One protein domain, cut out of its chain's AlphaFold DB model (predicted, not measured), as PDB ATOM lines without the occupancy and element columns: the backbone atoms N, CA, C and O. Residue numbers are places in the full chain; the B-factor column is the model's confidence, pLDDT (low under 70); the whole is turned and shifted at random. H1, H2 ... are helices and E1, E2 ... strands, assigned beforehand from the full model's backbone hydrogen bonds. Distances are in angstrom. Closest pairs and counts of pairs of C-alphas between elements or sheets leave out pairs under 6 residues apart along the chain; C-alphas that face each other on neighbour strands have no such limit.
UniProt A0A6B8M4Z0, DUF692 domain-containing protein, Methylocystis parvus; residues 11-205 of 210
ATOM      1  N   LEU A  11     141.522 139.581 208.494       89.81
ATOM      2  CA  LEU A  11     142.375 140.516 209.222       89.81
ATOM      3  C   LEU A  11     143.566 139.796 209.857       89.81
ATOM      4  O   LEU A  11     143.414 138.730 210.447       89.81
ATOM      5  N   GLY A  12     144.744 140.418 209.824       91.50
ATOM      6  CA  GLY A  12     145.898 139.940 210.582       91.50
ATOM      7  C   GLY A  12     145.625 139.957 212.089       91.50
ATOM      8  O   GLY A  12     145.352 141.011 212.678       91.50
ATOM      9  N   LEU A  13     145.727 138.800 212.741       91.31
ATOM     10  CA  LEU A  13     145.592 138.685 214.185       91.31
ATOM     11  C   LEU A  13     146.760 139.410 214.860       91.31
ATOM     12  O   LEU A  13     147.931 139.252 214.510       91.31
ATOM     13  N   ARG A  14     146.419 140.239 215.843       89.50
ATOM     14  CA  ARG A  14     147.345 141.035 216.651       89.50
ATOM     15  C   ARG A  14     146.858 141.010 218.102       89.50
ATOM     16  O   ARG A  14     145.647 140.919 218.310       89.50
ATOM     17  N   PRO A  15     147.739 141.175 219.108       88.06
ATOM     18  CA  PRO A  15     147.348 141.106 220.521       88.06
ATOM     19  C   PRO A  15     146.183 142.025 220.916       88.06
ATOM     20  O   PRO A  15     145.371 141.659 221.759       88.06
ATOM     21  N   ARG A  16     146.046 143.189 220.260       86.12
ATOM     22  CA  ARG A  16     144.922 144.125 220.462       86.12
ATOM     23  C   ARG A  16     143.542 143.523 220.167       86.12
ATOM     24  O   ARG A  16     142.542 144.060 220.628       86.12
ATOM     25  N   TYR A  17     143.486 142.435 219.400       86.44
ATOM     26  CA  TYR A  17     142.249 141.743 219.049       86.44
ATOM     27  C   TYR A  17     141.944 140.538 219.947       86.44
ATOM     28  O   TYR A  17     140.872 139.971 219.811       86.44
ATOM     29  N   TYR A  18     142.818 140.160 220.888       87.06
ATOM     30  CA  TYR A  18     142.603 138.969 221.731       87.06
ATOM     31  C   TYR A  18     141.355 139.058 222.614       87.06
ATOM     32  O   TYR A  18     140.703 138.048 222.868       87.06
ATOM     33  N   ASP A  19     141.015 140.269 223.054       85.44
ATOM     34  CA  ASP A  19     139.823 140.538 223.863       85.44
ATOM     35  C   ASP A  19     138.720 141.255 223.060       85.44
ATOM     36  O   ASP A  19     137.671 141.598 223.606       85.44
ATOM     37  N   ALA A  20     138.936 141.473 221.758       82.50
ATOM     38  CA  ALA A  20     137.987 142.129 220.866       82.50
ATOM     39  C   ALA A  20     137.287 141.104 219.960       82.50
ATOM     40  O   ALA A  20     137.846 140.066 219.625       82.50
ATOM     41  N   LYS A  21     136.067 141.420 219.511       84.44
ATOM     42  CA  LYS A  21     135.333 140.633 218.505       84.44
ATOM     43  C   LYS A  21     135.008 141.504 217.291       84.44
ATOM     44  O   LYS A  21     133.866 141.952 217.154       84.44
ATOM     45  N   PRO A  22     136.010 141.856 216.461       88.62
ATOM     46  CA  PRO A  22     135.757 142.659 215.275       88.62
ATOM     47  C   PRO A  22     134.845 141.897 214.301       88.62
ATOM     48  O   PRO A  22     134.793 140.665 214.299       88.62
ATOM     49  N   ARG A  23     134.107 142.645 213.475       90.25
ATOM     50  CA  ARG A  23     133.277 142.082 212.403       90.25
ATOM     51  C   ARG A  23     134.166 141.771 211.199       90.25
ATOM     52  O   ARG A  23     134.296 142.604 210.309       90.25
ATOM     53  N   VAL A  24     134.812 140.613 211.246       92.00
ATOM     54  CA  VAL A  24     135.644 140.038 210.180       92.00
ATOM     55  C   VAL A  24     135.227 138.590 209.974       92.00
ATOM     56  O   VAL A  24     134.685 137.975 210.896       92.00
ATOM     57  N   ASP A  25     135.471 138.057 208.784       91.94
ATOM     58  CA  ASP A  25     135.045 136.704 208.439       91.94
ATOM     59  C   ASP A  25     136.081 135.650 208.866       91.94
ATOM     60  O   ASP A  25     135.724 134.512 209.164       91.94
ATOM     61  N   TRP A  26     137.362 136.030 208.948       93.25
ATOM     62  CA  TRP A  26     138.462 135.157 209.368       93.25
ATOM     63  C   TRP A  26     139.685 135.956 209.848       93.25
ATOM     64  O   TRP A  26     139.782 137.171 209.644       93.25
ATOM     65  N   PHE A  27     140.627 135.266 210.496       94.75
ATOM     66  CA  PHE A  27     141.903 135.839 210.928       94.75
ATOM     67  C   PHE A  27     143.104 135.168 210.272       94.75
ATOM     68  O   PHE A  27     143.140 133.952 210.118       94.75
ATOM     69  N   GLU A  28     144.134 135.953 209.994       94.19
ATOM     70  CA  GLU A  28     145.442 135.454 209.581       94.19
ATOM     71  C   GLU A  28     146.441 135.501 210.735       94.19
ATOM     72  O   GLU A  28     146.534 136.513 211.434       94.19
ATOM     73  N   ILE A  29     147.234 134.449 210.915       95.12
ATOM     74  CA  ILE A  29     148.387 134.465 211.820       95.12
ATOM     75  C   ILE A  29     149.700 134.387 211.049       95.12
ATOM     76  O   ILE A  29     149.795 133.667 210.059       95.12
ATOM     77  N   ILE A  30     150.731 135.051 211.579       93.62
ATOM     78  CA  ILE A  30     152.117 134.735 211.223       93.62
ATOM     79  C   ILE A  30     152.502 133.469 211.980       93.62
ATOM     80  O   ILE A  30     152.551 133.483 213.213       93.62
ATOM     81  N   THR A  31     152.722 132.381 211.250       94.44
ATOM     82  CA  THR A  31     152.929 131.026 211.780       94.44
ATOM     83  C   THR A  31     154.007 130.997 212.859       94.44
ATOM     84  O   THR A  31     153.787 130.473 213.951       94.44
ATOM     85  N   GLU A  32     155.142 131.637 212.588       92.06
ATOM     86  CA  GLU A  32     156.339 131.670 213.427       92.06
ATOM     87  C   GLU A  32     156.065 132.255 214.817       92.06
ATOM     88  O   GLU A  32     156.635 131.792 215.803       92.06
ATOM     89  N   ASN A  33     155.123 133.196 214.933       91.69
ATOM     90  CA  ASN A  33     154.756 133.803 216.217       91.69
ATOM     91  C   ASN A  33     154.042 132.825 217.167       91.69
ATOM     92  O   ASN A  33     153.878 133.125 218.353       91.69
ATOM     93  N   PHE A  34     153.606 131.669 216.661       94.56
ATOM     94  CA  PHE A  34     152.865 130.654 217.409       94.56
ATOM     95  C   PHE A  34     153.589 129.302 217.484       94.56
ATOM     96  O   PHE A  34     153.065 128.382 218.112       94.56
ATOM     97  N   LEU A  35     154.814 129.188 216.952       93.69
ATOM     98  CA  LEU A  35     155.687 128.012 217.116       93.69
ATOM     99  C   LEU A  35     156.391 128.016 218.486       93.69
ATOM    100  O   LEU A  35     157.607 127.883 218.600       93.69
ATOM    101  N   VAL A  36     155.611 128.215 219.548       89.81
ATOM    102  CA  VAL A  36     156.071 128.275 220.941       89.81
ATOM    103  C   VAL A  36     155.545 127.066 221.720       89.81
ATOM    104  O   VAL A  36     154.463 126.571 221.415       89.81
ATOM    105  N   PRO A  37     156.237 126.598 222.774       83.38
ATOM    106  CA  PRO A  37     155.812 125.412 223.529       83.38
ATOM    107  C   PRO A  37     154.489 125.592 224.298       83.38
ATOM    108  O   PRO A  37     153.959 124.629 224.849       83.38
ATOM    109  N   GLY A  38     153.955 126.815 224.391       89.06
ATOM    110  CA  GLY A  38     152.742 127.109 225.149       89.06
ATOM    111  C   GLY A  38     152.569 128.592 225.465       89.06
ATOM    112  O   GLY A  38     153.229 129.465 224.904       89.06
ATOM    113  N   GLY A  39     151.692 128.869 226.429       91.75
ATOM    114  CA  GLY A  39     151.511 130.196 227.010       91.75
ATOM    115  C   GLY A  39     150.353 130.993 226.416       91.75
ATOM    116  O   GLY A  39     149.504 130.479 225.687       91.75
ATOM    117  N   ARG A  40     150.310 132.281 226.773       90.25
ATOM    118  CA  ARG A  40     149.211 133.188 226.418       90.25
ATOM    119  C   ARG A  40     148.933 133.268 224.906       90.25
ATOM    120  O   ARG A  40     147.752 133.283 224.576       90.25
ATOM    121  N   PRO A  41     149.931 133.308 223.997       90.38
ATOM    122  CA  PRO A  41     149.660 133.366 222.560       90.38
ATOM    123  C   PRO A  41     148.836 132.175 222.062       90.38
ATOM    124  O   PRO A  41     147.792 132.386 221.455       90.38
ATOM    125  N   LEU A  42     149.238 130.942 222.395       93.50
ATOM    126  CA  LEU A  42     148.504 129.740 221.988       93.50
ATOM    127  C   LEU A  42     147.126 129.643 222.650       93.50
ATOM    128  O   LEU A  42     146.156 129.330 221.973       93.50
ATOM    129  N   ALA A  43     147.009 129.993 223.935       93.56
ATOM    130  CA  ALA A  43     145.710 130.007 224.612       93.56
ATOM    131  C   ALA A  43     144.724 131.002 223.968       93.56
ATOM    132  O   ALA A  43     143.529 130.727 223.872       93.56
ATOM    133  N   MET A  44     145.216 132.159 223.512       93.50
ATOM    134  CA  MET A  44     144.384 133.124 222.792       93.50
ATOM    135  C   MET A  44     144.080 132.678 221.367       93.50
ATOM    136  O   MET A  44     142.961 132.887 220.909       93.50
ATOM    137  N   LEU A  45     145.023 132.022 220.692       95.50
ATOM    138  CA  LEU A  45     144.781 131.439 219.378       95.50
ATOM    139  C   LEU A  45     143.673 130.382 219.429       95.50
ATOM    140  O   LEU A  45     142.756 130.450 218.618       95.50
ATOM    141  N   ASP A  46     143.695 129.480 220.414       94.75
ATOM    142  CA  ASP A  46     142.634 128.479 220.598       94.75
ATOM    143  C   ASP A  46     141.264 129.148 220.788       94.75
ATOM    144  O   ASP A  46     140.267 128.742 220.193       94.75
ATOM    145  N   ARG A  47     141.218 130.219 221.594       94.25
ATOM    146  CA  ARG A  47     139.990 130.984 221.841       94.25
ATOM    147  C   ARG A  47     139.478 131.672 220.576       94.25
ATOM    148  O   ARG A  47     138.282 131.620 220.313       94.25
ATOM    149  N   ILE A  48     140.359 132.309 219.805       94.62
ATOM    150  CA  ILE A  48     139.991 132.948 218.535       94.62
ATOM    151  C   ILE A  48     139.516 131.896 217.534       94.62
ATOM    152  O   ILE A  48     138.479 132.091 216.907       94.62
ATOM    153  N   ARG A  49     140.212 130.759 217.426       95.00
ATOM    154  CA  ARG A  49     139.868 129.684 216.490       95.00
ATOM    155  C   ARG A  49     138.512 129.039 216.783       95.00
ATOM    156  O   ARG A  49     137.868 128.537 215.860       95.00
ATOM    157  N   ALA A  50     138.070 129.054 218.040       93.75
ATOM    158  CA  ALA A  50     136.735 128.597 218.412       93.75
ATOM    159  C   ALA A  50     135.616 129.484 217.832       93.75
ATOM    160  O   ALA A  50     134.524 128.985 217.571       93.75
ATOM    161  N   ASP A  51     135.895 130.773 217.614       92.25
ATOM    162  CA  ASP A  51     134.923 131.759 217.130       92.25
ATOM    163  C   ASP A  51     135.089 132.088 215.629       92.25
ATOM    164  O   ASP A  51     134.118 132.470 214.979       92.25
ATOM    165  N   TYR A  52     136.298 131.943 215.071       94.00
ATOM    166  CA  TYR A  52     136.648 132.364 213.711       94.00
ATOM    167  C   TYR A  52     137.480 131.301 212.975       94.00
ATOM    168  O   TYR A  52     138.355 130.679 213.585       94.00
ATOM    169  N   PRO A  53     137.301 131.124 211.652       94.81
ATOM    170  CA  PRO A  53     138.311 130.488 210.815       94.81
ATOM    171  C   PRO A  53     139.651 131.218 210.943       94.81
ATOM    172  O   PRO A  53     139.699 132.450 211.031       94.81
ATOM    173  N   VAL A  54     140.739 130.452 210.934       95.12
ATOM    174  CA  VAL A  54     142.099 130.992 210.975       95.12
ATOM    175  C   VAL A  54     142.880 130.468 209.783       95.12
ATOM    176  O   VAL A  54     142.821 129.279 209.479       95.12
ATOM    177  N   ALA A  55     143.625 131.344 209.127       95.06
ATOM    178  CA  ALA A  55     144.633 130.992 208.148       95.06
ATOM    179  C   ALA A  55     146.032 131.142 208.742       95.06
ATOM    180  O   ALA A  55     146.288 132.023 209.566       95.06
ATOM    181  N   MET A  56     146.943 130.291 208.287       95.56
ATOM    182  CA  MET A  56     148.359 130.372 208.613       95.56
ATOM    183  C   MET A  56     149.114 130.994 207.445       95.56
ATOM    184  O   MET A  56     148.952 130.575 206.296       95.56
ATOM    185  N   HIS A  57     149.965 131.961 207.751       93.62
ATOM    186  CA  HIS A  57     150.903 132.534 206.807       93.62
ATOM    187  C   HIS A  57     152.318 132.444 207.385       93.62
ATOM    188  O   HIS A  57     152.584 132.951 208.472       93.62
ATOM    189  N   GLY A  58     153.186 131.675 206.738       90.00
ATOM    190  CA  GLY A  58     154.588 131.518 207.104       90.00
ATOM    191  C   GLY A  58     155.468 132.542 206.397       90.00
ATOM    192  O   GLY A  58     155.143 133.035 205.316       90.00
ATOM    193  N   VAL A  59     156.591 132.859 207.032       85.25
ATOM    194  CA  VAL A  59     157.608 133.774 206.485       85.25
ATOM    195  C   VAL A  59     159.005 133.152 206.479       85.25
ATOM    196  O   VAL A  59     159.994 133.852 206.276       85.25
ATOM    197  N   SER A  60     159.117 131.850 206.763       81.88
ATOM    198  CA  SER A  60     160.407 131.175 206.968       81.88
ATOM    199  C   SER A  60     160.578 129.872 206.185       81.88
ATOM    200  O   SER A  60     161.688 129.333 206.180       81.88
ATOM    201  N   LEU A  61     159.566 129.365 205.463       81.00
ATOM    202  CA  LEU A  61     159.687 128.087 204.743       81.00
ATOM    203  C   LEU A  61     160.811 128.091 203.701       81.00
ATOM    204  O   LEU A  61     161.467 127.067 203.492       81.00
ATOM    205  N   SER A  62     161.048 129.238 203.059       79.62
ATOM    206  CA  SER A  62     162.171 129.421 202.131       79.62
ATOM    207  C   SER A  62     162.137 128.395 200.994       79.62
ATOM    208  O   SER A  62     163.098 127.659 200.732       79.62
ATOM    209  N   SER A  63     160.973 128.286 200.357       79.19
ATOM    210  CA  SER A  63     160.654 127.250 199.371       79.19
ATOM    211  C   SER A  63     161.602 127.245 198.163       79.19
ATOM    212  O   SER A  63     161.879 126.169 197.635       79.19
ATOM    213  N   ALA A  64     162.185 128.392 197.799       80.88
ATOM    214  CA  ALA A  64     163.143 128.516 196.697       80.88
ATOM    215  C   ALA A  64     164.623 128.420 197.111       80.88
ATOM    216  O   ALA A  64     165.498 128.432 196.247       80.88
ATOM    217  N   SER A  65     164.930 128.293 198.407       81.38
ATOM    218  CA  SER A  65     166.310 128.153 198.886       81.38
ATOM    219  C   SER A  65     166.911 126.790 198.526       81.38
ATOM    220  O   SER A  65     166.224 125.766 198.516       81.38
ATOM    221  N   THR A  66     168.220 126.762 198.273       82.81
ATOM    222  CA  THR A  66     169.000 125.529 198.049       82.81
ATOM    223  C   THR A  66     169.432 124.847 199.348       82.81
ATOM    224  O   THR A  66     169.892 123.705 199.318       82.81
ATOM    225  N   ALA A  67     169.253 125.501 200.501       84.12
ATOM    226  CA  ALA A  67     169.478 124.869 201.793       84.12
ATOM    227  C   ALA A  67     168.501 123.691 202.009       84.12
ATOM    228  O   ALA A  67     167.349 123.741 201.549       84.12
ATOM    229  N   PRO A  68     168.918 122.623 202.718       87.56
ATOM    230  CA  PRO A  68     168.016 121.536 203.091       87.56
ATOM    231  C   PRO A  68     166.765 122.051 203.813       87.56
ATOM    232  O   PRO A  68     166.826 123.050 204.527       87.56
ATOM    233  N   LEU A  69     165.629 121.366 203.639       89.25
ATOM    234  CA  LEU A  69     164.422 121.663 204.415       89.25
ATOM    235  C   LEU A  69     164.694 121.467 205.912       89.25
ATOM    236  O   LEU A  69     165.255 120.445 206.316       89.25
ATOM    237  N   ASP A  70     164.240 122.417 206.723       91.25
ATOM    238  CA  ASP A  70     164.266 122.298 208.176       91.25
ATOM    239  C   ASP A  70     163.089 121.427 208.642       91.25
ATOM    240  O   ASP A  70     161.934 121.852 208.702       91.25
ATOM    241  N   PHE A  71     163.375 120.160 208.949       92.62
ATOM    242  CA  PHE A  71     162.351 119.212 209.386       92.62
ATOM    243  C   PHE A  71     161.838 119.478 210.807       92.62
ATOM    244  O   PHE A  71     160.736 119.029 211.119       92.62
ATOM    245  N   ASP A  72     162.602 120.158 211.666       93.12
ATOM    246  CA  ASP A  72     162.146 120.557 213.004       93.12
ATOM    247  C   ASP A  72     161.118 121.685 212.899       93.12
ATOM    248  O   ASP A  72     160.033 121.604 213.486       93.12
ATOM    249  N   TYR A  73     161.407 122.685 212.065       93.31
ATOM    250  CA  TYR A  73     160.448 123.726 211.706       93.31
ATOM    251  C   TYR A  73     159.178 123.124 211.093       93.31
ATOM    252  O   TYR A  73     158.081 123.375 211.587       93.31
ATOM    253  N   LEU A  74     159.303 122.252 210.085       95.25
ATOM    254  CA  LEU A  74     158.140 121.641 209.427       95.25
ATOM    255  C   LEU A  74     157.286 120.786 210.370       95.25
ATOM    256  O   LEU A  74     156.061 120.789 210.242       95.25
ATOM    257  N   ARG A  75     157.901 120.076 211.327       95.56
ATOM    258  CA  ARG A  75     157.161 119.384 212.395       95.56
ATOM    259  C   ARG A  75     156.378 120.374 213.251       95.56
ATOM    260  O   ARG A  75     155.197 120.157 213.484       95.56
ATOM    261  N   SER A  76     157.002 121.481 213.637       96.19
ATOM    262  CA  SER A  76     156.362 122.508 214.467       96.19
ATOM    263  C   SER A  76     155.182 123.171 213.742       96.19
ATOM    264  O   SER A  76     154.116 123.363 214.327       96.19
ATOM    265  N   VAL A  77     155.335 123.466 212.445       96.81
ATOM    266  CA  VAL A  77     154.251 123.973 211.586       96.81
ATOM    267  C   VAL A  77     153.128 122.949 211.468       96.81
ATOM    268  O   VAL A  77     151.957 123.316 211.575       96.81
ATOM    269  N   LYS A  78     153.461 121.665 211.284       97.19
ATOM    270  CA  LYS A  78     152.471 120.587 211.236       97.19
ATOM    271  C   LYS A  78     151.684 120.491 212.540       97.19
ATOM    272  O   LYS A  78     150.460 120.459 212.486       97.19
ATOM    273  N   ASP A  79     152.361 120.476 213.682       96.81
ATOM    274  CA  ASP A  79     151.722 120.355 214.994       96.81
ATOM    275  C   ASP A  79     150.763 121.525 215.255       96.81
ATOM    276  O   ASP A  79     149.642 121.328 215.727       96.81
ATOM    277  N   LEU A  80     151.163 122.748 214.885       97.50
ATOM    278  CA  LEU A  80     150.287 123.915 214.959       97.50
ATOM    279  C   LEU A  80     149.102 123.803 213.988       97.50
ATOM    280  O   LEU A  80     147.968 124.082 214.376       97.50
ATOM    281  N   SER A  81     149.346 123.371 212.749       96.88
ATOM    282  CA  SER A  81     148.306 123.177 211.734       96.88
ATOM    283  C   SER A  81     147.281 122.124 212.161       96.88
ATOM    284  O   SER A  81     146.081 122.340 212.013       96.88
ATOM    285  N   ASP A  82     147.722 121.015 212.751       96.62
ATOM    286  CA  ASP A  82     146.839 119.975 213.279       96.62
ATOM    287  C   ASP A  82     146.054 120.462 214.505       96.62
ATOM    288  O   ASP A  82     144.887 120.106 214.664       96.62
ATOM    289  N   ARG A  83     146.656 121.313 215.349       95.62
ATOM    290  CA  ARG A  83     145.991 121.905 216.519       95.62
ATOM    291  C   ARG A  83     144.835 122.820 216.128       95.62
ATOM    292  O   ARG A  83     143.776 122.746 216.746       95.62
ATOM    293  N   ILE A  84     145.061 123.724 215.174       96.06
ATOM    294  CA  ILE A  84     144.096 124.789 214.865       96.06
ATOM    295  C   ILE A  84     143.249 124.499 213.633       96.06
ATOM    296  O   ILE A  84     142.320 125.255 213.386       96.06
ATOM    297  N   ASP A  85     143.562 123.457 212.864       96.06
ATOM    298  CA  ASP A  85     142.900 123.109 211.604       96.06
ATOM    299  C   ASP A  85     142.594 124.352 210.745       96.06
ATOM    300  O   ASP A  85     141.438 124.803 210.673       96.06
ATOM    301  N   PRO A  86     143.643 124.999 210.199       95.56
ATOM    302  CA  PRO A  86     143.500 126.274 209.526       95.56
ATOM    303  C   PRO A  86     142.775 126.103 208.192       95.56
ATOM    304  O   PRO A  86     142.878 125.064 207.537       95.56
ATOM    305  N   ALA A  87     142.108 127.166 207.745       93.00
ATOM    306  CA  ALA A  87     141.468 127.201 206.435       93.00
ATOM    307  C   ALA A  87     142.487 127.019 205.297       93.00
ATOM    308  O   ALA A  87     142.187 126.379 204.289       93.00
ATOM    309  N   TRP A  88     143.702 127.542 205.484       92.38
ATOM    310  CA  TRP A  88     144.847 127.286 204.620       92.38
ATOM    311  C   TRP A  88     146.180 127.562 205.311       92.38
ATOM    312  O   TRP A  88     146.244 128.231 206.346       92.38
ATOM    313  N   VAL A  89     147.247 127.053 204.694       94.38
ATOM    314  CA  VAL A  89     148.637 127.347 205.041       94.38
ATOM    315  C   VAL A  89     149.293 127.968 203.815       94.38
ATOM    316  O   VAL A  89     149.344 127.339 202.755       94.38
ATOM    317  N   SER A  90     149.748 129.207 203.961       92.50
ATOM    318  CA  SER A  90     150.434 129.967 202.920       92.50
ATOM    319  C   SER A  90     151.871 130.288 203.318       92.50
ATOM    320  O   SER A  90     152.154 130.396 204.507       92.50
ATOM    321  N   ASP A  91     152.763 130.454 202.349       89.75
ATOM    322  CA  ASP A  91     154.107 131.016 202.543       89.75
ATOM    323  C   ASP A  91     154.564 131.676 201.230       89.75
ATOM    324  O   ASP A  91     153.947 131.499 200.172       89.75
ATOM    325  N   HIS A  92     155.652 132.428 201.287       84.69
ATOM    326  CA  HIS A  92     156.233 133.108 200.146       84.69
ATOM    327  C   HIS A  92     157.018 132.148 199.242       84.69
ATOM    328  O   HIS A  92     157.707 131.218 199.687       84.69
ATOM    329  N   LEU A  93     157.009 132.435 197.937       76.94
ATOM    330  CA  LEU A  93     158.035 131.931 197.025       76.94
ATOM    331  C   LEU A  93     159.338 132.719 197.238       76.94
ATOM    332  O   LEU A  93     159.679 133.599 196.452       76.94
ATOM    333  N   CYS A  94     160.049 132.444 198.333       67.75
ATOM    334  CA  CYS A  94     161.233 133.210 198.716       67.75
ATOM    335  C   CYS A  94     162.509 132.368 198.833       67.75
ATOM    336  O   CYS A  94     162.499 131.172 199.154       67.75
ATOM    337  N   TRP A  95     163.630 133.050 198.596       59.88
ATOM    338  CA  TRP A  95     164.972 132.608 198.948       59.88
ATOM    339  C   TRP A  95     165.403 133.357 200.211       59.88
ATOM    340  O   TRP A  95     165.820 134.511 200.135       59.88
ATOM    341  N   THR A  96     165.349 132.710 201.373       50.78
ATOM    342  CA  THR A  96     166.094 133.199 202.542       50.78
ATOM    343  C   THR A  96     167.522 132.659 202.423       50.78
ATOM    344  O   THR A  96     167.737 131.528 201.972       50.78
ATOM    345  N   GLY A  97     168.511 133.526 202.643       43.56
ATOM    346  CA  GLY A  97     169.887 133.350 202.172       43.56
ATOM    347  C   GLY A  97     170.586 132.058 202.615       43.56
ATOM    348  O   GLY A  97     170.140 131.311 203.484       43.56
ATOM    349  N   VAL A  98     171.766 131.810 202.044       37.16
ATOM    350  CA  VAL A  98     172.701 130.825 202.605       37.16
ATOM    351  C   VAL A  98     173.148 131.348 203.981       37.16
ATOM    352  O   VAL A  98     173.543 132.506 204.081       37.16
ATOM    353  N   HIS A  99     173.099 130.508 205.023       34.00
ATOM    354  CA  HIS A  99     173.515 130.806 206.412       34.00
ATOM    355  C   HIS A  99     172.499 131.489 207.353       34.00
ATOM    356  O   HIS A  99     172.907 132.116 208.328       34.00
ATOM    357  N   GLY A 100     171.190 131.311 207.146       36.88
ATOM    358  CA  GLY A 100     170.194 131.584 208.199       36.88
ATOM    359  C   GLY A 100     169.926 133.067 208.482       36.88
ATOM    360  O   GLY A 100     169.397 133.407 209.537       36.88
ATOM    361  N   VAL A 101     170.281 133.951 207.545       36.19
ATOM    362  CA  VAL A 101     169.896 135.365 207.581       36.19
ATOM    363  C   VAL A 101     168.682 135.548 206.675       36.19
ATOM    364  O   VAL A 101     168.781 135.400 205.454       36.19
ATOM    365  N   ASN A 102     167.541 135.879 207.283       40.62
ATOM    366  CA  ASN A 102     166.373 136.391 206.573       40.62
ATOM    367  C   ASN A 102     166.753 137.740 205.957       40.62
ATOM    368  O   ASN A 102     166.755 138.769 206.630       40.62
ATOM    369  N   LEU A 103     167.118 137.734 204.679       39.91
ATOM    370  CA  LEU A 103     167.096 138.957 203.896       39.91
ATOM    371  C   LEU A 103     165.622 139.269 203.650       39.91
ATOM    372  O   LEU A 103     164.949 138.547 202.921       39.91
ATOM    373  N   HIS A 104     165.129 140.324 204.301       40.25
ATOM    374  CA  HIS A 104     163.820 140.912 204.008       40.25
ATOM    375  C   HIS A 104     163.712 141.333 202.528       40.25
ATOM    376  O   HIS A 104     162.616 141.406 201.985       40.25
ATOM    377  N   ASP A 105     164.861 141.522 201.868       40.38
ATOM    378  CA  ASP A 105     164.976 141.711 200.429       40.38
ATOM    379  C   ASP A 105     165.060 140.354 199.716       40.38
ATOM    380  O   ASP A 105     166.097 139.686 199.668       40.38
ATOM    381  N   LEU A 106     163.914 139.952 199.173       51.28
ATOM    382  CA  LEU A 106     163.677 138.719 198.430       51.28
ATOM    383  C   LEU A 106     164.622 138.649 197.222       51.28
ATOM    384  O   LEU A 106     164.446 139.357 196.228       51.28
ATOM    385  N   LEU A 107     165.649 137.800 197.303       50.94
ATOM    386  CA  LEU A 107     166.557 137.574 196.180       50.94
ATOM    387  C   LEU A 107     165.773 136.955 195.008       50.94
ATOM    388  O   LEU A 107     164.993 136.023 195.229       50.94
ATOM    389  N   PRO A 108     165.963 137.443 193.768       59.84
ATOM    390  CA  PRO A 108     165.202 136.973 192.618       59.84
ATOM    391  C   PRO A 108     165.453 135.481 192.394       59.84
ATOM    392  O   PRO A 108     166.596 135.049 192.227       59.84
ATOM    393  N   VAL A 109     164.375 134.696 192.365       66.50
ATOM    394  CA  VAL A 109     164.442 133.305 191.913       66.50
ATOM    395  C   VAL A 109     164.828 133.332 190.434       66.50
ATOM    396  O   VAL A 109     164.161 134.004 189.642       66.50
ATOM    397  N   PRO A 110     165.894 132.631 190.022       77.00
ATOM    398  CA  PRO A 110     166.206 132.540 188.610       77.00
ATOM    399  C   PRO A 110     165.118 131.702 187.940       77.00
ATOM    400  O   PRO A 110     164.940 130.536 188.280       77.00
ATOM    401  N   TYR A 111     164.372 132.277 186.994       83.31
ATOM    402  CA  TYR A 111     163.283 131.574 186.306       83.31
ATOM    403  C   TYR A 111     163.842 130.620 185.238       83.31
ATOM    404  O   TYR A 111     163.674 130.820 184.032       83.31
ATOM    405  N   THR A 112     164.581 129.609 185.688       89.06
ATOM    406  CA  THR A 112     165.167 128.525 184.892       89.06
ATOM    407  C   THR A 112     164.368 127.239 185.090       89.06
ATOM    408  O   THR A 112     163.630 127.093 186.066       89.06
ATOM    409  N   PHE A 113     164.514 126.282 184.174       91.88
ATOM    410  CA  PHE A 113     163.876 124.966 184.324       91.88
ATOM    411  C   PHE A 113     164.403 124.209 185.553       91.88
ATOM    412  O   PHE A 113     163.626 123.585 186.266       91.88
ATOM    413  N   GLU A 114     165.701 124.333 185.847       91.62
ATOM    414  CA  GLU A 114     166.335 123.713 187.017       91.62
ATOM    415  C   GLU A 114     165.772 124.259 188.337       91.62
ATOM    416  O   GLU A 114     165.416 123.492 189.230       91.62
ATOM    417  N   ALA A 115     165.633 125.584 188.452       89.31
ATOM    418  CA  ALA A 115     165.043 126.197 189.637       89.31
ATOM    419  C   ALA A 115     163.575 125.788 189.810       89.31
ATOM    420  O   ALA A 115     163.124 125.564 190.931       89.31
ATOM    421  N   LEU A 116     162.839 125.654 188.705       91.31
ATOM    422  CA  LEU A 116     161.457 125.191 188.727       91.31
ATOM    423  C   LEU A 116     161.357 123.751 189.243       91.31
ATOM    424  O   LEU A 116     160.524 123.478 190.103       91.31
ATOM    425  N   ASP A 117     162.210 122.846 188.761       94.31
ATOM    426  CA  ASP A 117     162.262 121.461 189.241       94.31
ATOM    427  C   ASP A 117     162.561 121.390 190.743       94.31
ATOM    428  O   ASP A 117     161.846 120.706 191.480       94.31
ATOM    429  N   HIS A 118     163.552 122.158 191.202       92.62
ATOM    430  CA  HIS A 118     163.928 122.254 192.616       92.62
ATOM    431  C   HIS A 118     162.777 122.755 193.498       92.62
ATOM    432  O   HIS A 118     162.455 122.150 194.524       92.62
ATOM    433  N   VAL A 119     162.120 123.846 193.096       91.62
ATOM    434  CA  VAL A 119     160.983 124.412 193.835       91.62
ATOM    435  C   VAL A 119     159.811 123.431 193.867       91.62
ATOM    436  O   VAL A 119     159.230 123.216 194.930       91.62
ATOM    437  N   VAL A 120     159.477 122.803 192.736       94.56
ATOM    438  CA  VAL A 120     158.377 121.831 192.654       94.56
ATOM    439  C   VAL A 120     158.613 120.657 193.600       94.56
ATOM    440  O   VAL A 120     157.704 120.300 194.352       94.56
ATOM    441  N   GLU A 121     159.816 120.076 193.604       95.81
ATOM    442  CA  GLU A 121     160.155 118.976 194.514       95.81
ATOM    443  C   GLU A 121     159.953 119.388 195.978       95.81
ATOM    444  O   GLU A 121     159.339 118.660 196.766       95.81
ATOM    445  N   ARG A 122     160.422 120.584 196.348       94.19
ATOM    446  CA  ARG A 122     160.305 121.097 197.716       94.19
ATOM    447  C   ARG A 122     158.863 121.346 198.117       94.19
ATOM    448  O   ARG A 122     158.466 120.904 199.192       94.19
ATOM    449  N   VAL A 123     158.073 122.008 197.274       94.75
ATOM    450  CA  VAL A 123     156.653 122.266 197.555       94.75
ATOM    451  C   VAL A 123     155.905 120.945 197.735       94.75
ATOM    452  O   VAL A 123     155.193 120.795 198.725       94.75
ATOM    453  N   LEU A 124     156.118 119.959 196.856       96.62
ATOM    454  CA  LEU A 124     155.524 118.624 197.000       96.62
ATOM    455  C   LEU A 124     155.907 117.976 198.334       96.62
ATOM    456  O   LEU A 124     155.037 117.518 199.071       96.62
ATOM    457  N   ARG A 125     157.193 118.010 198.696       96.31
ATOM    458  CA  ARG A 125     157.685 117.431 199.952       96.31
ATOM    459  C   ARG A 125     157.107 118.116 201.188       96.31
ATOM    460  O   ARG A 125     156.796 117.442 202.168       96.31
ATOM    461  N   VAL A 126     156.951 119.436 201.159       95.81
ATOM    462  CA  VAL A 126     156.330 120.182 202.260       95.81
ATOM    463  C   VAL A 126     154.844 119.844 202.356       95.81
ATOM    464  O   VAL A 126     154.379 119.528 203.450       95.81
ATOM    465  N   GLN A 127     154.110 119.814 201.239       96.75
ATOM    466  CA  GLN A 127     152.707 119.375 201.220       96.75
ATOM    467  C   GLN A 127     152.550 117.946 201.756       96.75
ATOM    468  O   GLN A 127     151.633 117.679 202.532       96.75
ATOM    469  N   ASP A 128     153.473 117.042 201.418       97.50
ATOM    470  CA  ASP A 128     153.488 115.668 201.921       97.50
ATOM    471  C   ASP A 128     153.719 115.586 203.429       97.50
ATOM    472  O   ASP A 128     153.149 114.710 204.083       97.50
ATOM    473  N   ILE A 129     154.547 116.465 203.993       96.56
ATOM    474  CA  ILE A 129     154.807 116.521 205.437       96.56
ATOM    475  C   ILE A 129     153.605 117.120 206.161       96.56
ATOM    476  O   ILE A 129     153.099 116.523 207.111       96.56
ATOM    477  N   LEU A 130     153.111 118.265 205.686       96.25
ATOM    478  CA  LEU A 130     151.976 118.962 206.287       96.25
ATOM    479  C   LEU A 130     150.645 118.233 206.051       96.25
ATOM    480  O   LEU A 130     149.689 118.473 206.783       96.25
ATOM    481  N   LYS A 131     150.592 117.317 205.072       96.62
ATOM    482  CA  LYS A 131     149.392 116.596 204.608       96.62
ATOM    483  C   LYS A 131     148.272 117.531 204.158       96.62
ATOM    484  O   LYS A 131     147.093 117.233 204.335       96.62
ATOM    485  N   ARG A 132     148.643 118.671 203.578       93.94
ATOM    486  CA  ARG A 132     147.725 119.725 203.138       93.94
ATOM    487  C   ARG A 132     148.262 120.374 201.871       93.94
ATOM    488  O   ARG A 132     149.472 120.454 201.673       93.94
ATOM    489  N   ARG A 133     147.345 120.855 201.035       93.69
ATOM    490  CA  ARG A 133     147.675 121.678 199.873       93.69
ATOM    491  C   ARG A 133     148.146 123.051 200.350       93.69
ATOM    492  O   ARG A 133     147.458 123.680 201.153       93.69
ATOM    493  N   LEU A 134     149.299 123.498 199.862       93.12
ATOM    494  CA  LEU A 134     149.848 124.808 200.193       93.12
ATOM    495  C   LEU A 134     149.231 125.903 199.327       93.12
ATOM    496  O   LEU A 134     148.769 125.661 198.208       93.12
ATOM    497  N   ILE A 135     149.292 127.122 199.847       92.00
ATOM    498  CA  ILE A 135     149.148 128.341 199.066       92.00
ATOM    499  C   ILE A 135     150.526 128.993 198.954       92.00
ATOM    500  O   ILE A 135     151.197 129.200 199.961       92.00
ATOM    501  N   ILE A 136     150.956 129.320 197.744       88.69
ATOM    502  CA  ILE A 136     152.207 130.041 197.518       88.69
ATOM    503  C   ILE A 136     151.890 131.475 197.114       88.69
ATOM    504  O   ILE A 136     151.120 131.718 196.184       88.69
ATOM    505  N   GLU A 137     152.472 132.421 197.833       83.38
ATOM    506  CA  GLU A 137     152.324 133.846 197.574       83.38
ATOM    507  C   GLU A 137     153.352 134.345 196.564       83.38
ATOM    508  O   GLU A 137     154.537 133.988 196.627       83.38
ATOM    509  N   ASN A 138     152.900 135.191 195.635       73.31
ATOM    510  CA  ASN A 138     153.813 135.909 194.758       73.31
ATOM    511  C   ASN A 138     154.554 136.995 195.543       73.31
ATOM    512  O   ASN A 138     153.962 137.800 196.261       73.31
ATOM    513  N   VAL A 139     155.862 137.054 195.341       71.00
ATOM    514  CA  VAL A 139     156.722 138.080 195.927       71.00
ATOM    515  C   VAL A 139     156.876 139.264 194.975       71.00
ATOM    516  O   VAL A 139     156.701 139.120 193.765       71.00
ATOM    517  N   SER A 140     157.217 140.438 195.507       64.19
ATOM    518  CA  SER A 140     157.642 141.563 194.671       64.19
ATOM    519  C   SER A 140     158.939 141.222 193.932       64.19
ATOM    520  O   SER A 140     159.940 140.893 194.571       64.19
ATOM    521  N   SER A 141     158.967 141.337 192.601       60.97
ATOM    522  CA  SER A 141     160.200 141.171 191.830       60.97
ATOM    523  C   SER A 141     160.915 142.515 191.648       60.97
ATOM    524  O   SER A 141     160.389 143.463 191.065       60.97
ATOM    525  N   TYR A 142     162.141 142.608 192.169       50.19
ATOM    526  CA  TYR A 142     162.979 143.816 192.083       50.19
ATOM    527  C   TYR A 142     163.984 143.771 190.929       50.19
ATOM    528  O   TYR A 142     164.449 144.809 190.468       50.19
ATOM    529  N   LEU A 143     164.337 142.572 190.459       51.00
ATOM    530  CA  LEU A 143     165.358 142.356 189.438       51.00
ATOM    531  C   LEU A 143     164.944 141.198 188.529       51.00
ATOM    532  O   LEU A 143     164.649 140.104 189.003       51.00
ATOM    533  N   THR A 144     164.970 141.408 187.215       56.88
ATOM    534  CA  THR A 144     164.952 140.303 186.251       56.88
ATOM    535  C   THR A 144     166.376 139.815 186.012       56.88
ATOM    536  O   THR A 144     167.224 140.580 185.545       56.88
ATOM    537  N   CYS A 145     166.654 138.542 186.288       57.34
ATOM    538  CA  CYS A 145     167.928 137.933 185.914       57.34
ATOM    539  C   CYS A 145     168.026 137.792 184.386       57.34
ATOM    540  O   CYS A 145     167.121 137.270 183.739       57.34
ATOM    541  N   SER A 146     169.153 138.208 183.803       58.94
ATOM    542  CA  SER A 146     169.405 138.137 182.350       58.94
ATOM    543  C   SER A 146     169.467 136.710 181.791       58.94
ATOM    544  O   SER A 146     169.430 136.523 180.579       58.94
ATOM    545  N   PHE A 147     169.559 135.710 182.666       68.81
ATOM    546  CA  PHE A 147     169.641 134.287 182.341       68.81
ATOM    547  C   PHE A 147     168.335 133.520 182.616       68.81
ATOM    548  O   PHE A 147     168.324 132.290 182.564       68.81
ATOM    549  N   SER A 148     167.229 134.218 182.894       78.00
ATOM    550  CA  SER A 148     165.905 133.596 182.986       78.00
ATOM    551  C   SER A 148     165.510 132.953 181.652       78.00
ATOM    552  O   SER A 148     165.636 133.560 180.589       78.00
ATOM    553  N   GLN A 149     165.023 131.714 181.709       85.38
ATOM    554  CA  GLN A 149     164.602 130.925 180.543       85.38
ATOM    555  C   GLN A 149     163.090 131.010 180.296       85.38
ATOM    556  O   GLN A 149     162.619 130.656 179.216       85.38
ATOM    557  N   MET A 150     162.330 131.473 181.290       84.81
ATOM    558  CA  MET A 150     160.889 131.696 181.210       84.81
ATOM    559  C   MET A 150     160.491 132.976 181.952       84.81
ATOM    560  O   MET A 150     161.282 133.541 182.709       84.81
ATOM    561  N   SER A 151     159.265 133.453 181.721       80.62
ATOM    562  CA  SER A 151     158.722 134.572 182.492       80.62
ATOM    563  C   SER A 151     158.312 134.127 183.897       80.62
ATOM    564  O   SER A 151     158.013 132.956 184.122       80.62
ATOM    565  N   GLU A 152     158.221 135.079 184.824       77.75
ATOM    566  CA  GLU A 152     157.697 134.857 186.178       77.75
ATOM    567  C   GLU A 152     156.323 134.172 186.156       77.75
ATOM    568  O   GLU A 152     156.088 133.197 186.865       77.75
ATOM    569  N   GLN A 153     155.425 134.625 185.277       76.44
ATOM    570  CA  GLN A 153     154.075 134.068 185.173       76.44
ATOM    571  C   GLN A 153     154.104 132.614 184.703       76.44
ATOM    572  O   GLN A 153     153.339 131.800 185.209       76.44
ATOM    573  N   ALA A 154     154.986 132.282 183.755       81.56
ATOM    574  CA  ALA A 154     155.151 130.911 183.287       81.56
ATOM    575  C   ALA A 154     155.736 130.015 184.388       81.56
ATOM    576  O   ALA A 154     155.251 128.903 184.579       81.56
ATOM    577  N   PHE A 155     156.715 130.520 185.144       86.44
ATOM    578  CA  PHE A 155     157.310 129.811 186.276       86.44
ATOM    579  C   PHE A 155     156.268 129.495 187.355       86.44
ATOM    580  O   PHE A 155     156.105 128.340 187.743       86.44
ATOM    581  N   ILE A 156     155.524 130.509 187.807       83.00
ATOM    582  CA  ILE A 156     154.513 130.368 188.860       83.00
ATOM    583  C   ILE A 156     153.367 129.459 188.400       83.00
ATOM    584  O   ILE A 156     152.944 128.583 189.153       83.00
ATOM    585  N   ALA A 157     152.883 129.629 187.164       83.94
ATOM    586  CA  ALA A 157     151.809 128.799 186.622       83.94
ATOM    587  C   ALA A 157     152.226 127.327 186.508       83.94
ATOM    588  O   ALA A 157     151.471 126.442 186.906       83.94
ATOM    589  N   GLU A 158     153.432 127.053 186.009       89.00
ATOM    590  CA  GLU A 158     153.924 125.683 185.871       89.00
ATOM    591  C   GLU A 158     154.235 125.045 187.232       89.00
ATOM    592  O   GLU A 158     153.936 123.867 187.433       89.00
ATOM    593  N   MET A 159     154.757 125.817 188.192       91.19
ATOM    594  CA  MET A 159     154.925 125.374 189.577       91.19
ATOM    595  C   MET A 159     153.576 124.951 190.164       91.19
ATOM    596  O   MET A 159     153.444 123.804 190.580       91.19
ATOM    597  N   ALA A 160     152.572 125.835 190.140       89.88
ATOM    598  CA  ALA A 160     151.239 125.552 190.670       89.88
ATOM    599  C   ALA A 160     150.602 124.332 189.993       89.88
ATOM    600  O   ALA A 160     150.072 123.447 190.663       89.88
ATOM    601  N   ARG A 161     150.735 124.217 188.666       91.56
ATOM    602  CA  ARG A 161     150.233 123.069 187.902       91.56
ATOM    603  C   ARG A 161     150.892 121.751 188.319       91.56
ATOM    604  O   ARG A 161     150.221 120.724 188.363       91.56
ATOM    605  N   ARG A 162     152.204 121.748 188.577       95.06
ATOM    606  CA  ARG A 162     152.965 120.536 188.932       95.06
ATOM    607  C   ARG A 162     152.815 120.124 190.391       95.06
ATOM    608  O   ARG A 162     152.963 118.943 190.691       95.06
ATOM    609  N   THR A 163     152.565 121.076 191.283       94.88
ATOM    610  CA  THR A 163     152.458 120.833 192.727       94.88
ATOM    611  C   THR A 163     151.016 120.740 193.206       94.88
ATOM    612  O   THR A 163     150.796 120.325 194.342       94.88
ATOM    613  N   ASP A 164     150.050 121.141 192.372       93.94
ATOM    614  CA  ASP A 164     148.651 121.344 192.758       93.94
ATOM    615  C   ASP A 164     148.510 122.347 193.926       93.94
ATOM    616  O   ASP A 164     147.503 122.355 194.631       93.94
ATOM    617  N   CYS A 165     149.508 123.217 194.152       91.56
ATOM    618  CA  CYS A 165     149.392 124.297 195.128       91.56
ATOM    619  C   CYS A 165     148.468 125.396 194.595       91.56
ATOM    620  O   CYS A 165     148.342 125.608 193.389       91.56
ATOM    621  N   ARG A 166     147.833 126.135 195.503       90.12
ATOM    622  CA  ARG A 166     147.097 127.347 195.128       90.12
ATOM    623  C   ARG A 166     148.009 128.563 195.193       90.12
ATOM    624  O   ARG A 166     149.095 128.503 195.766       90.12
ATOM    625  N   LEU A 167     147.554 129.668 194.622       85.50
ATOM    626  CA  LEU A 167     148.272 130.935 194.634       85.50
ATOM    627  C   LEU A 167     147.552 131.962 195.509       85.50
ATOM    628  O   LEU A 167     146.321 132.069 195.470       85.50
ATOM    629  N   LEU A 168     148.335 132.708 196.286       84.19
ATOM    630  CA  LEU A 168     147.916 133.943 196.941       84.19
ATOM    631  C   LEU A 168     148.446 135.105 196.106       84.19
ATOM    632  O   LEU A 168     149.650 135.192 195.864       84.19
ATOM    633  N   LEU A 169     147.537 135.962 195.642       78.75
ATOM    634  CA  LEU A 169     147.905 137.171 194.919       78.75
ATOM    635  C   LEU A 169     147.971 138.351 195.884       78.75
ATOM    636  O   LEU A 169     146.920 138.859 196.285       78.75
ATOM    637  N   ASP A 170     149.176 138.823 196.187       76.38
ATOM    638  CA  ASP A 170     149.341 140.089 196.889       76.38
ATOM    639  C   ASP A 170     149.362 141.252 195.886       76.38
ATOM    640  O   ASP A 170     150.258 141.398 195.047       76.38
ATOM    641  N   VAL A 171     148.329 142.090 195.958       70.81
ATOM    642  CA  VAL A 171     148.117 143.224 195.054       70.81
ATOM    643  C   VAL A 171     149.174 144.316 195.250       70.81
ATOM    644  O   VAL A 171     149.537 144.973 194.269       70.81
ATOM    645  N   ASN A 172     149.704 144.492 196.464       70.81
ATOM    646  CA  ASN A 172     150.812 145.413 196.713       70.81
ATOM    647  C   ASN A 172     152.079 144.897 196.034       70.81
ATOM    648  O   ASN A 172     152.734 145.668 195.334       70.81
ATOM    649  N   ASN A 173     152.365 143.596 196.124       69.88
ATOM    650  CA  ASN A 173     153.520 143.001 195.457       69.88
ATOM    651  C   ASN A 173     153.431 143.109 193.937       69.88
ATOM    652  O   ASN A 173     154.422 143.398 193.261       69.88
ATOM    653  N   VAL A 174     152.232 142.940 193.375       66.69
ATOM    654  CA  VAL A 174     152.011 143.162 191.942       66.69
ATOM    655  C   VAL A 174     152.234 144.634 191.573       66.69
ATOM    656  O   VAL A 174     152.871 144.910 190.556       66.69
ATOM    657  N   PHE A 175     151.740 145.583 192.376       65.88
ATOM    658  CA  PHE A 175     151.935 147.016 192.133       65.88
ATOM    659  C   PHE A 175     153.416 147.414 192.196       65.88
ATOM    660  O   PHE A 175     153.910 148.076 191.284       65.88
ATOM    661  N   VAL A 176     154.132 146.965 193.230       68.31
ATOM    662  CA  VAL A 176     155.570 147.211 193.407       68.31
ATOM    663  C   VAL A 176     156.363 146.602 192.253       68.31
ATOM    664  O   VAL A 176     157.189 147.288 191.657       68.31
ATOM    665  N   SER A 177     156.062 145.364 191.855       66.00
ATOM    666  CA  SER A 177     156.711 144.723 190.703       66.00
ATOM    667  C   SER A 177     156.457 145.491 189.403       66.00
ATOM    668  O   SER A 177     157.385 145.748 188.640       66.00
ATOM    669  N   ALA A 178     155.213 145.910 189.143       65.69
ATOM    670  CA  ALA A 178     154.878 146.680 187.945       65.69
ATOM    671  C   ALA A 178     155.634 148.016 187.897       65.69
ATOM    672  O   ALA A 178     156.190 148.371 186.856       65.69
ATOM    673  N   PHE A 179     155.705 148.715 189.033       67.06
ATOM    674  CA  PHE A 179     156.477 149.943 189.172       67.06
ATOM    675  C   PHE A 179     157.974 149.705 188.918       67.06
ATOM    676  O   PHE A 179     158.582 150.429 188.128       67.06
ATOM    677  N   ASN A 180     158.551 148.659 189.516       64.50
ATOM    678  CA  ASN A 180     159.974 148.331 189.394       64.50
ATOM    679  C   ASN A 180     160.390 147.964 187.961       64.50
ATOM    680  O   ASN A 180     161.483 148.327 187.531       64.50
ATOM    681  N   HIS A 181     159.522 147.290 187.200       62.25
ATOM    682  CA  HIS A 181     159.801 146.872 185.816       62.25
ATOM    683  C   HIS A 181     159.329 147.875 184.753       62.25
ATOM    684  O   HIS A 181     159.360 147.572 183.560       62.25
ATOM    685  N   GLY A 182     158.878 149.068 185.156       58.25
ATOM    686  CA  GLY A 182     158.406 150.110 184.236       58.25
ATOM    687  C   GLY A 182     157.135 149.736 183.462       58.25
ATOM    688  O   GLY A 182     156.872 150.302 182.399       58.25
ATOM    689  N   ALA A 183     156.351 148.778 183.962       57.69
ATOM    690  CA  ALA A 183     155.093 148.360 183.358       57.69
ATOM    691  C   ALA A 183     153.957 149.321 183.758       57.69
ATOM    692  O   ALA A 183     153.826 149.698 184.922       57.69
ATOM    693  N   SER A 184     153.116 149.729 182.796       52.31
ATOM    694  CA  SER A 184     152.013 150.663 183.060       52.31
ATOM    695  C   SER A 184     150.851 150.007 183.820       52.31
ATOM    696  O   SER A 184     150.675 148.786 183.802       52.31
ATOM    697  N   ALA A 185     149.996 150.828 184.440       49.31
ATOM    698  CA  ALA A 185     148.774 150.381 185.114       49.31
ATOM    699  C   ALA A 185     147.813 149.585 184.197       49.31
ATOM    700  O   ALA A 185     146.980 148.825 184.689       49.31
ATOM    701  N   GLU A 186     147.923 149.690 182.866       48.19
ATOM    702  CA  GLU A 186     147.163 148.839 181.940       48.19
ATOM    703  C   GLU A 186     147.704 147.399 181.845       48.19
ATOM    704  O   GLU A 186     146.918 146.466 181.658       48.19
ATOM    705  N   ALA A 187     149.012 147.179 182.026       46.94
ATOM    706  CA  ALA A 187     149.607 145.837 182.038       46.94
ATOM    707  C   ALA A 187     149.068 144.988 183.209       46.94
ATOM    708  O   ALA A 187     148.825 143.787 183.056       46.94
ATOM    709  N   PHE A 188     148.770 145.641 184.336       49.66
ATOM    710  CA  PHE A 188     148.111 145.072 185.516       49.66
ATOM    711  C   PHE A 188     146.727 144.475 185.195       49.66
ATOM    712  O   PHE A 188     146.429 143.330 185.545       49.66
ATOM    713  N   ALA A 189     145.887 145.209 184.457       45.47
ATOM    714  CA  ALA A 189     144.547 144.755 184.078       45.47
ATOM    715  C   ALA A 189     144.569 143.558 183.106       45.47
ATOM    716  O   ALA A 189     143.621 142.768 183.071       45.47
ATOM    717  N   VAL A 190     145.648 143.414 182.326       42.50
ATOM    718  CA  VAL A 190     145.856 142.306 181.379       42.50
ATOM    719  C   VAL A 190     146.392 141.057 182.077       42.50
ATOM    720  O   VAL A 190     145.910 139.964 181.777       42.50
ATOM    721  N   ALA A 191     147.313 141.189 183.040       42.94
ATOM    722  CA  ALA A 191     147.761 140.068 183.874       42.94
ATOM    723  C   ALA A 191     146.573 139.430 184.614       42.94
ATOM    724  O   ALA A 191     146.377 138.218 184.543       42.94
ATOM    725  N   ARG A 192     145.678 140.265 185.161       43.25
ATOM    726  CA  ARG A 192     144.409 139.838 185.771       43.25
ATOM    727  C   ARG A 192     143.492 139.050 184.824       43.25
ATOM    728  O   ARG A 192     142.602 138.369 185.295       43.25
ATOM    729  N   ARG A 193     143.636 139.154 183.497       40.28
ATOM    730  CA  ARG A 193     142.817 138.398 182.521       40.28
ATOM    731  C   ARG A 193     143.490 137.125 182.003       40.28
ATOM    732  O   ARG A 193     142.814 136.334 181.354       40.28
ATOM    733  N   ARG A 194     144.801 136.966 182.212       38.56
ATOM    734  CA  ARG A 194     145.605 135.840 181.697       38.56
ATOM    735  C   ARG A 194     145.993 134.822 182.763       38.56
ATOM    736  O   ARG A 194     146.463 133.747 182.414       38.56
ATOM    737  N   LEU A 195     145.821 135.174 184.030       47.34
ATOM    738  CA  LEU A 195     145.955 134.255 185.144       47.34
ATOM    739  C   LEU A 195     144.692 133.395 185.215       47.34
ATOM    740  O   LEU A 195     143.582 133.924 185.266       47.34
ATOM    741  N   ASP A 196     144.870 132.079 185.159       44.28
ATOM    742  CA  ASP A 196     143.770 131.134 185.307       44.28
ATOM    743  C   ASP A 196     143.278 131.179 186.759       44.28
ATOM    744  O   ASP A 196     143.972 130.757 187.690       44.28
ATOM    745  N   PHE A 197     142.111 131.789 186.964       47.69
ATOM    746  CA  PHE A 197     141.556 132.066 188.290       47.69
ATOM    747  C   PHE A 197     141.225 130.801 189.084       47.69
ATOM    748  O   PHE A 197     141.048 130.889 190.297       47.69
ATOM    749  N   GLU A 198     141.171 129.636 188.436       46.19
ATOM    750  CA  GLU A 198     140.879 128.363 189.099       46.19
ATOM    751  C   GLU A 198     141.935 127.977 190.150       46.19
ATOM    752  O   GLU A 198     141.617 127.272 191.108       46.19
ATOM    753  N   ASN A 199     143.166 128.491 190.034       49.81
ATOM    754  CA  ASN A 199     144.261 128.178 190.960       49.81
ATOM    755  C   ASN A 199     144.447 129.199 192.094       49.81
ATOM    756  O   ASN A 199     145.301 128.996 192.960       49.81
ATOM    757  N   TYR A 200     143.675 130.289 192.127       54.16
ATOM    758  CA  TYR A 200     143.805 131.299 193.179       54.16
ATOM    759  C   TYR A 200     142.957 130.943 194.397       54.16
ATOM    760  O   TYR A 200     141.745 130.764 194.305       54.16
ATOM    761  N   ALA A 201     143.609 130.853 195.554       56.12
ATOM    762  CA  ALA A 201     142.925 130.688 196.832       56.12
ATOM    763  C   ALA A 201     142.435 132.027 197.391       56.12
ATOM    764  O   ALA A 201     141.381 132.078 198.021       56.12
ATOM    765  N   GLU A 202     143.208 133.094 197.172       57.31
ATOM    766  CA  GLU A 202     142.987 134.397 197.784       57.31
ATOM    767  C   GLU A 202     143.626 135.518 196.942       57.31
ATOM    768  O   GLU A 202     144.645 135.325 196.272       57.31
ATOM    769  N   ILE A 203     143.000 136.695 196.978       56.91
ATOM    770  CA  ILE A 203     143.527 137.954 196.448       56.91
ATOM    771  C   ILE A 203     143.443 138.966 197.590       56.91
ATOM    772  O   ILE A 203     142.341 139.280 198.044       56.91
ATOM    773  N   GLY A 204     144.585 139.473 198.042       56.34
ATOM    774  CA  GLY A 204     144.686 140.367 199.192       56.34
ATOM    775  C   GLY A 204     145.676 141.501 198.951       56.34
ATOM    776  O   GLY A 204     146.420 141.501 197.978       56.34
ATOM    777  N   ALA A 205     145.663 142.503 199.822       48.19
ATOM    778  CA  ALA A 205     146.729 143.492 199.915       48.19
ATOM    779  C   ALA A 205     147.246 143.434 201.350       48.19
ATOM    780  O   ALA A 205     146.507 143.801 202.271       48.19
TER     781      ALA A 205
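This is residues 11 to 205 of the 210 residues of the protein "DUF692 domain-containing protein" of Methylocystis parvus (UniProt A0A6B8M4Z0). Six parallel strands make one sheet curled like part of a barrel, left open between E1 and E6, and H2, H3, H4 and H5 follow one another round its outside. H6 and H7 form a crossed pair beyond the last residues of E5, with H7 off the sheet. The printed part has 195 residues, with seven named helices and six named strands in the order E1 H1 H2 E2 H3 E3 H4 E4 H5 E5 H6 H7 E6; the sheet's order is E1 E2 E3 E4 E5 E6, and the class is mixed, helices and strands. The whole is compact, with a radius of gyration of the C-alphas of 17.3 A and spans of 49 by 37 by 30 A.

Start at residues 11 to 12, which pair, parallel, with residues 27 to 28 of E1, residues 26 to 30, an edge strand. H1, residues 31 to 34, and H2, residues 40 to 51, only graze the sheet. E2, residues 54 to 57, is parallel to E1, with N 55 and O 27 2.8 A apart, within hydrogen-bond range. H3, residues 71 to 84, grazes the sheet before E3, residues 89 to 92, where N 90 and O 56 are 2.8 A apart. H4, residues 113 to 130, touches H3 with residues 126 to 130 alone, at a steep tilt of 50 degrees; the closest C-alphas, of Lys 78 and Leu 130, are 5.2 A apart. Next come E4, residues 134 to 137, with N 135 and O 89 2.9 A apart, and H5, residues 152 to 163, at a height over the sheet of 10.2 A. H5 touches H4 at a steep tilt of 42 degrees, C-alphas 124 and 163 being closest at 5.7 A. In E5, residues 166 to 170, N 168 is 3.0 A from O 136. H6, residues 171 to 180, and H7, residues 185 to 194, touch at 56 degrees, a steep tilt, opposite ways, closest at C-alphas 178 and 188, 7.4 A. E6, residues 200 to 204, has N 201 3.0 A from O 167. These successive strands with their helices make five strand-helix-strand units, two parallel neighbours joined through helices, each crossover right-handed. Every O i to N i+4 pair is within hydrogen-bond range in H3, H4, H5 and H6, against 7 of 8 in H2 and 4 of 6 in H7; H1 is too short for one.

Find C-alpha 26 at (138.462, 135.157, 209.368), where E1 begins its 13.8 A. H2 spans 17.1 A and H3 19.9 A. H4 runs 25.7 A from C-alpha 113 at (163.876, 124.966, 184.324). H5 spans 16.3 A, H7 15.3 A and H6 14.1 A. E6 ends at C-alpha 204, (144.686, 140.367, 199.192).

The C-alphas of Asp 19 and Phe 147, the two farthest apart, are 51.5 A apart. The printed part has no cut. The links E2 to H3, E3 to H4 and E4 to H5 are long. Mean pLDDT of the printed part is 79.0; residues 94 to 109, 140 to 147 and 173 to 205 are under 70.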